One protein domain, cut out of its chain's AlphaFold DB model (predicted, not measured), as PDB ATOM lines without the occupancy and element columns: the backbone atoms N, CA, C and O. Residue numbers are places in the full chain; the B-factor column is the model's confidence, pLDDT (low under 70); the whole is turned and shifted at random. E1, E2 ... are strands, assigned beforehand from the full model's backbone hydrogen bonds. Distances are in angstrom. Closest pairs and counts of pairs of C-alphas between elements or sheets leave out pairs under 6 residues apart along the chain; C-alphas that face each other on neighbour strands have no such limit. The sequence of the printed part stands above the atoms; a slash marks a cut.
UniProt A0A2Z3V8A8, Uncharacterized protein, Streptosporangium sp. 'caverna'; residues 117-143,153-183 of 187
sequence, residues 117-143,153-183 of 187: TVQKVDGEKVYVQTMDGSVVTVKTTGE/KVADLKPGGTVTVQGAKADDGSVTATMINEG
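AT A GLANCE: This is residues 117 to 143 and 153 to 183 of the 187 residues of an uncharacterized protein of Streptosporangium sp. 'caverna' (UniProt A0A2Z3V8A8). What shape appears? Two separate pieces: a meander, E1 E2 E3, each strand the antiparallel neighbour of the one before, and far from it the bent antiparallel hairpin E4 E5. What makes it up? The printed part has 58 residues with five named strands, E1 to E5 along the chain, and no named helix: all strand. It is extended, radius of gyration of the C-alphas 18.6 A, spanning 50 by 29 by 20 A.

IN THESE COORDINATES: Where is the meander? E1, residues 117 to 122, begins at C-alpha (2.202, 31.808, 11.333); E2 is 125 to 130, E3 135 to 139. Where is the hairpin? E4 is residues 163 to 169, 16.0 A long. E5, residues 175 to 182, 16.2 A, bends by 86 degrees at residue 178 and ends at C-alpha (16.380, 44.286, 0.184).

HOW THE PARTS SIT: Which atoms pair? Within hydrogen-bond range are N 119 and O 127 of hairpin E1 E2, 2.8 A, N 128 and O 136 of hairpin E2 E3, 2.8 A, and N 164 and O 181 of E4 E5, 2.9 A. Do the sheets meet? E1, E2 and E3 are apart from E4 and E5.

THE WHOLE: What is cut? Residues 144 to 152 are not printed; C-alphas 143 and 153 are 30.7 A apart. Is confidence low? No printed residue is under 70.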
ATOM      1  N   THR A 117       1.057  32.689  11.548       93.06
ATOM      2  CA  THR A 117       2.202  31.808  11.333       93.06
ATOM      3  C   THR A 117       1.777  30.612  10.493       93.06
ATOM      4  O   THR A 117       0.730  30.015  10.735       93.06
ATOM      5  N   VAL A 118       2.579  30.220   9.506       93.62
ATOM      6  CA  VAL A 118       2.297  29.018   8.711       93.62
ATOM      7  C   VAL A 118       2.542  27.770   9.565       93.62
ATOM      8  O   VAL A 118       3.665  27.538   9.998       93.62
ATOM      9  N   GLN A 119       1.509  26.953   9.786       92.88
ATOM     10  CA  GLN A 119       1.635  25.655  10.465       92.88
ATOM     11  C   GLN A 119       1.964  24.519   9.499       92.88
ATOM     12  O   GLN A 119       2.764  23.639   9.810       92.88
ATOM     13  N   LYS A 120       1.316  24.510   8.332       91.00
ATOM     14  CA  LYS A 120       1.467  23.448   7.335       91.00
ATOM     15  C   LYS A 120       1.253  24.007   5.935       91.00
ATOM     16  O   LYS A 120       0.405  24.873   5.733       91.00
ATOM     17  N   VAL A 121       1.974  23.450   4.966       93.31
ATOM     18  CA  VAL A 121       1.709  23.624   3.534       93.31
ATOM     19  C   VAL A 121       1.356  22.263   2.941       93.31
ATOM     20  O   VAL A 121       2.011  21.266   3.244       93.31
ATOM     21  N   ASP A 122       0.294  22.216   2.144       90.00
ATOM     22  CA  ASP A 122      -0.223  21.012   1.496       90.00
ATOM     23  C   ASP A 122      -0.632  21.347   0.054       90.00
ATOM     24  O   ASP A 122      -1.743  21.814  -0.209       90.00
ATOM     25  N   GLY A 123       0.323  21.204  -0.870       89.75
ATOM     26  CA  GLY A 123       0.170  21.608  -2.266       89.75
ATOM     27  C   GLY A 123      -0.190  23.090  -2.401       89.75
ATOM     28  O   GLY A 123       0.587  23.967  -2.035       89.75
ATOM     29  N   GLU A 124      -1.394  23.353  -2.902       91.38
ATOM     30  CA  GLU A 124      -1.980  24.687  -3.112       91.38
ATOM     31  C   GLU A 124      -2.697  25.249  -1.867       91.38
ATOM     32  O   GLU A 124      -3.458  26.212  -1.946       91.38
ATOM     33  N   LYS A 125      -2.519  24.630  -0.694       92.50
ATOM     34  CA  LYS A 125      -3.129  25.081   0.563       92.50
ATOM     35  C   LYS A 125      -2.063  25.408   1.598       92.50
ATOM     36  O   LYS A 125      -1.159  24.616   1.854       92.50
ATOM     37  N   VAL A 126      -2.217  26.551   2.253       93.50
ATOM     38  CA  VAL A 126      -1.383  27.010   3.363       93.50
ATOM     39  C   VAL A 126      -2.269  27.171   4.594       93.50
ATOM     40  O   VAL A 126      -3.234  27.929   4.585       93.50
ATOM     41  N   TYR A 127      -1.949  26.448   5.659       93.12
ATOM     42  CA  TYR A 127      -2.648  26.531   6.935       93.12
ATOM     43  C   TYR A 127      -1.943  27.561   7.809       93.12
ATOM     44  O   TYR A 127      -0.801  27.351   8.224       93.12
ATOM     45  N   VAL A 128      -2.617  28.674   8.069       94.12
ATOM     46  CA  VAL A 128      -2.093  29.812   8.823       94.12
ATOM     47  C   VAL A 128      -2.759  29.846  10.191       94.12
ATOM     48  O   VAL A 128      -3.976  29.961  10.280       94.12
ATOM     49  N   GLN A 129      -1.971  29.750  11.256       94.00
ATOM     50  CA  GLN A 129      -2.433  30.007  12.612       94.00
ATOM     51  C   GLN A 129      -2.457  31.506  12.872       94.00
ATOM     52  O   GLN A 129      -1.413  32.159  12.860       94.00
ATOM     53  N   THR A 130      -3.639  32.046  13.111       92.88
ATOM     54  CA  THR A 130      -3.844  33.450  13.461       92.88
ATOM     55  C   THR A 130      -3.531  33.697  14.938       92.88
ATOM     56  O   THR A 130      -3.381  32.770  15.735       92.88
ATOM     57  N   MET A 131      -3.408  34.970  15.321       89.94
ATOM     58  CA  MET A 131      -3.044  35.365  16.692       89.94
ATOM     59  C   MET A 131      -4.083  34.958  17.752       89.94
ATOM     60  O   MET A 131      -3.738  34.825  18.921       89.94
ATOM     61  N   ASP A 132      -5.335  34.744  17.349       89.81
ATOM     62  CA  ASP A 132      -6.419  34.232  18.199       89.81
ATOM     63  C   ASP A 132      -6.364  32.702  18.402       89.81
ATOM     64  O   ASP A 132      -7.213  32.132  19.085       89.81
ATOM     65  N   GLY A 133      -5.370  32.030  17.811       88.75
ATOM     66  CA  GLY A 133      -5.173  30.586  17.892       88.75
ATOM     67  C   GLY A 133      -5.973  29.774  16.871       88.75
ATOM     68  O   GLY A 133      -5.771  28.560  16.800       88.75
ATOM     69  N   SER A 134      -6.837  30.402  16.065       92.56
ATOM     70  CA  SER A 134      -7.575  29.709  15.006       92.56
ATOM     71  C   SER A 134      -6.684  29.395  13.795       92.56
ATOM     72  O   SER A 134      -5.581  29.923  13.648       92.56
ATOM     73  N   VAL A 135      -7.122  28.458  12.946       93.00
ATOM     74  CA  VAL A 135      -6.375  28.046  11.748       93.00
ATOM     75  C   VAL A 135      -7.170  28.399  10.502       93.00
ATOM     76  O   VAL A 135      -8.224  27.826  10.232       93.00
ATOM     77  N   VAL A 136      -6.627  29.317   9.710       93.50
ATOM     78  CA  VAL A 136      -7.178  29.746   8.427       93.50
ATOM     79  C   VAL A 136      -6.525  28.951   7.301       93.50
ATOM     80  O   VAL A 136      -5.304  28.839   7.222       93.50
ATOM     81  N   THR A 137      -7.339  28.401   6.400       93.44
ATOM     82  CA  THR A 137      -6.840  27.746   5.182       93.44
ATOM     83  C   THR A 137      -6.758  28.765   4.052       93.44
ATOM     84  O   THR A 137      -7.778  29.169   3.495       93.44
ATOM     85  N   VAL A 138      -5.542  29.154   3.687       92.12
ATOM     86  CA  VAL A 138      -5.248  30.001   2.531       92.12
ATOM     87  C   VAL A 138      -5.067  29.109   1.309       92.12
ATOM     88  O   VAL A 138      -4.289  28.160   1.340       92.12
ATOM     89  N   LYS A 139      -5.792  29.396   0.229       92.25
ATOM     90  CA  LYS A 139      -5.624  28.707  -1.056       92.25
ATOM     91  C   LYS A 139      -4.726  29.550  -1.953       92.25
ATOM     92  O   LYS A 139      -4.984  30.741  -2.116       92.25
ATOM     93  N   THR A 140      -3.698  28.936  -2.509       91.31
ATOM     94  CA  THR A 140      -2.767  29.546  -3.454       91.31
ATOM     95  C   THR A 140      -2.936  28.909  -4.831       91.31
ATOM     96  O   THR A 140      -3.508  27.837  -4.978       91.31
ATOM     97  N   THR A 141      -2.469  29.602  -5.858       91.62
ATOM     98  CA  THR A 141      -2.447  29.151  -7.255       91.62
ATOM     99  C   THR A 141      -1.059  29.409  -7.842       91.62
ATOM    100  O   THR A 141      -0.245  30.101  -7.225       91.62
ATOM    101  N   GLY A 142      -0.794  28.930  -9.061       86.75
ATOM    102  CA  GLY A 142       0.453  29.228  -9.783       86.75
ATOM    103  C   GLY A 142       0.700  30.721 -10.060       86.75
ATOM    104  O   GLY A 142       1.832  31.117 -10.313       86.75
ATOM    105  N   GLU A 143      -0.332  31.561  -9.963       88.06
ATOM    106  CA  GLU A 143      -0.233  33.021 -10.109       88.06
ATOM    107  C   GLU A 143       0.031  33.738  -8.772       88.06
ATOM    108  O   GLU A 143       0.260  34.949  -8.735       88.06
ATOM    109  N   LYS A 153      22.379  40.483   7.210       90.12
ATOM    110  CA  LYS A 153      23.309  41.469   7.757       90.12
ATOM    111  C   LYS A 153      23.502  42.594   6.750       90.12
ATOM    112  O   LYS A 153      23.393  42.396   5.547       90.12
ATOM    113  N   VAL A 154      23.908  43.767   7.230       87.56
ATOM    114  CA  VAL A 154      24.255  44.901   6.350       87.56
ATOM    115  C   VAL A 154      25.371  44.530   5.364       87.56
ATOM    116  O   VAL A 154      25.368  44.991   4.231       87.56
ATOM    117  N   ALA A 155      26.288  43.647   5.770       90.00
ATOM    118  CA  ALA A 155      27.356  43.135   4.912       90.00
ATOM    119  C   ALA A 155      26.856  42.278   3.732       90.00
ATOM    120  O   ALA A 155      27.604  42.071   2.780       90.00
ATOM    121  N   ASP A 156      25.614  41.791   3.786       87.00
ATOM    122  CA  ASP A 156      25.020  41.000   2.707       87.00
ATOM    123  C   ASP A 156      24.476  41.895   1.576       87.00
ATOM    124  O   ASP A 156      24.248  41.409   0.466       87.00
ATOM    125  N   LEU A 157      24.325  43.204   1.827       87.31
ATOM    126  CA  LEU A 157      23.853  44.171   0.840       87.31
ATOM    127  C   LEU A 157      24.914  44.393  -0.236       87.31
ATOM    128  O   LEU A 157      26.024  44.863   0.027       87.31
ATOM    129  N   LYS A 158      24.554  44.096  -1.483       85.94
ATOM    130  CA  LYS A 158      25.459  44.274  -2.620       85.94
ATOM    131  C   LYS A 158      25.357  45.692  -3.185       85.94
ATOM    132  O   LYS A 158      24.244  46.175  -3.415       85.94
ATOM    133  N   PRO A 159      26.490  46.347  -3.499       88.50
ATOM    134  CA  PRO A 159      26.470  47.599  -4.247       88.50
ATOM    135  C   PRO A 159      25.693  47.451  -5.562       88.50
ATOM    136  O   PRO A 159      25.837  46.456  -6.272       88.50
ATOM    137  N   GLY A 160      24.852  48.438  -5.877       86.19
ATOM    138  CA  GLY A 160      23.966  48.407  -7.048       86.19
ATOM    139  C   GLY A 160      22.642  47.655  -6.845       86.19
ATOM    140  O   GLY A 160      21.807  47.663  -7.752       86.19
ATOM    141  N   GLY A 161      22.423  47.037  -5.679       86.00
ATOM    142  CA  GLY A 161      21.128  46.485  -5.280       86.00
ATOM    143  C   GLY A 161      20.110  47.576  -4.930       86.00
ATOM    144  O   GLY A 161      20.465  48.638  -4.417       86.00
ATOM    145  N   THR A 162      18.827  47.319  -5.197       87.56
ATOM    146  CA  THR A 162      17.741  48.210  -4.769       87.56
ATOM    147  C   THR A 162      17.325  47.864  -3.348       87.56
ATOM    148  O   THR A 162      16.865  46.751  -3.084       87.56
ATOM    149  N   VAL A 163      17.415  48.845  -2.454       90.75
ATOM    150  CA  VAL A 163      16.978  48.724  -1.063       90.75
ATOM    151  C   VAL A 163      15.920  49.767  -0.743       90.75
ATOM    152  O   VAL A 163      15.946  50.886  -1.258       90.75
ATOM    153  N   THR A 164      14.997  49.405   0.138       90.75
ATOM    154  CA  THR A 164      14.105  50.358   0.798       90.75
ATOM    155  C   THR A 164      14.542  50.493   2.247       90.75
ATOM    156  O   THR A 164      14.620  49.490   2.961       90.75
ATOM    157  N   VAL A 165      14.837  51.722   2.667       92.50
ATOM    158  CA  VAL A 165      15.291  52.038   4.023       92.50
ATOM    159  C   VAL A 165      14.176  52.769   4.755       92.50
ATOM    160  O   VAL A 165      13.632  53.748   4.246       92.50
ATOM    161  N   GLN A 166      13.856  52.301   5.956       92.75
ATOM    162  CA  GLN A 166      12.953  52.972   6.879       92.75
ATOM    163  C   GLN A 166      13.755  53.441   8.092       92.75
ATOM    164  O   GLN A 166      14.496  52.664   8.695       92.75
ATOM    165  N   GLY A 167      13.626  54.721   8.435       94.50
ATOM    166  CA  GLY A 167      14.406  55.333   9.504       94.50
ATOM    167  C   GLY A 167      14.131  56.822   9.670       94.50
ATOM    168  O   GLY A 167      13.424  57.428   8.863       94.50
ATOM    169  N   ALA A 168      14.699  57.402  10.725       95.00
ATOM    170  CA  ALA A 168      14.650  58.842  10.957       95.00
ATOM    171  C   ALA A 168      15.705  59.541  10.091       95.00
ATOM    172  O   ALA A 168      16.867  59.137  10.090       95.00
ATOM    173  N   LYS A 169      15.296  60.582   9.361       96.00
ATOM    174  CA  LYS A 169      16.203  61.436   8.589       96.00
ATOM    175  C   LYS A 169      16.677  62.603   9.459       96.00
ATOM    176  O   LYS A 169      15.846  63.231  10.112       96.00
ATOM    177  N   ALA A 170      17.974  62.882   9.452       94.94
ATOM    178  CA  ALA A 170      18.576  64.028  10.127       94.94
ATOM    179  C   ALA A 170      18.692  65.250   9.194       94.94
ATOM    180  O   ALA A 170      18.541  65.138   7.972       94.94
ATOM    181  N   ASP A 171      18.968  66.420   9.777       93.62
ATOM    182  CA  ASP A 171      19.058  67.701   9.057       93.62
ATOM    183  C   ASP A 171      20.219  67.745   8.048       93.62
ATOM    184  O   ASP A 171      20.144  68.437   7.034       93.62
ATOM    185  N   ASP A 172      21.268  66.954   8.283       91.06
ATOM    186  CA  ASP A 172      22.410  66.772   7.378       91.06
ATOM    187  C   ASP A 172      22.104  65.846   6.183       91.06
ATOM    188  O   ASP A 172      22.938  65.659   5.296       91.06
ATOM    189  N   GLY A 173      20.900  65.268   6.140       91.25
ATOM    190  CA  GLY A 173      20.458  64.353   5.096       91.25
ATOM    191  C   GLY A 173      20.768  62.877   5.351       91.25
ATOM    192  O   GLY A 173      20.330  62.046   4.551       91.25
ATOM    193  N   SER A 174      21.457  62.532   6.444       94.00
ATOM    194  CA  SER A 174      21.694  61.141   6.845       94.00
ATOM    195  C   SER A 174      20.409  60.464   7.353       94.00
ATOM    196  O   SER A 174      19.448  61.128   7.749       94.00
ATOM    197  N   VAL A 175      20.354  59.127   7.300       96.12
ATOM    198  CA  VAL A 175      19.198  58.339   7.761       96.12
ATOM    199  C   VAL A 175      19.650  57.296   8.777       96.12
ATOM    200  O   VAL A 175      20.403  56.381   8.445       96.12
ATOM    201  N   THR A 176      19.125  57.388   9.996       95.38
ATOM    202  CA  THR A 176      19.267  56.353  11.025       95.38
ATOM    203  C   THR A 176      18.225  55.272  10.767       95.38
ATOM    204  O   THR A 176      17.056  55.413  11.136       95.38
ATOM    205  N   ALA A 177      18.640  54.213  10.074       94.12
ATOM    206  CA  ALA A 177      17.764  53.117   9.682       94.12
ATOM    207  C   ALA A 177      17.328  52.270  10.889       94.12
ATOM    208  O   ALA A 177      18.155  51.837  11.688       94.12
ATOM    209  N   THR A 178      16.032  51.984  10.980       95.06
ATOM    210  CA  THR A 178      15.462  50.991  11.905       95.06
ATOM    211  C   THR A 178      15.098  49.693  11.189       95.06
ATOM    212  O   THR A 178      15.019  48.643  11.821       95.06
ATOM    213  N   MET A 179      14.903  49.746   9.868       90.38
ATOM    214  CA  MET A 179      14.661  48.581   9.024       90.38
ATOM    215  C   MET A 179      15.213  48.819   7.617       90.38
ATOM    216  O   MET A 179      15.048  49.895   7.037       90.38
ATOM    217  N   ILE A 180      15.847  47.790   7.056       91.56
ATOM    218  CA  ILE A 180      16.289  47.763   5.662       91.56
ATOM    219  C   ILE A 180      15.698  46.512   5.030       91.56
ATOM    220  O   ILE A 180      15.969  45.403   5.480       91.56
ATOM    221  N   ASN A 181      14.903  46.704   3.981       90.31
ATOM    222  CA  ASN A 181      14.403  45.608   3.164       90.31
ATOM    223  C   ASN A 181      15.120  45.635   1.814       90.31
ATOM    224  O   ASN A 181      15.041  46.618   1.071       90.31
ATOM    225  N   GLU A 182      15.816  44.545   1.504       85.44
ATOM    226  CA  GLU A 182      16.380  44.286   0.184       85.44
ATOM    227  C   GLU A 182      15.320  43.549  -0.642       85.44
ATOM    228  O   GLU A 182      14.939  42.421  -0.328       85.44
ATOM    229  N   GLY A 183      14.755  44.212  -1.654       72.44
ATOM    230  CA  GLY A 183      13.588  43.655  -2.330       72.44
ATOM    231  C   GLY A 183      13.081  44.448  -3.528       72.44
ATOM    232  O   GLY A 183      12.377  45.442  -3.379       72.44
TER     233      GLY A 183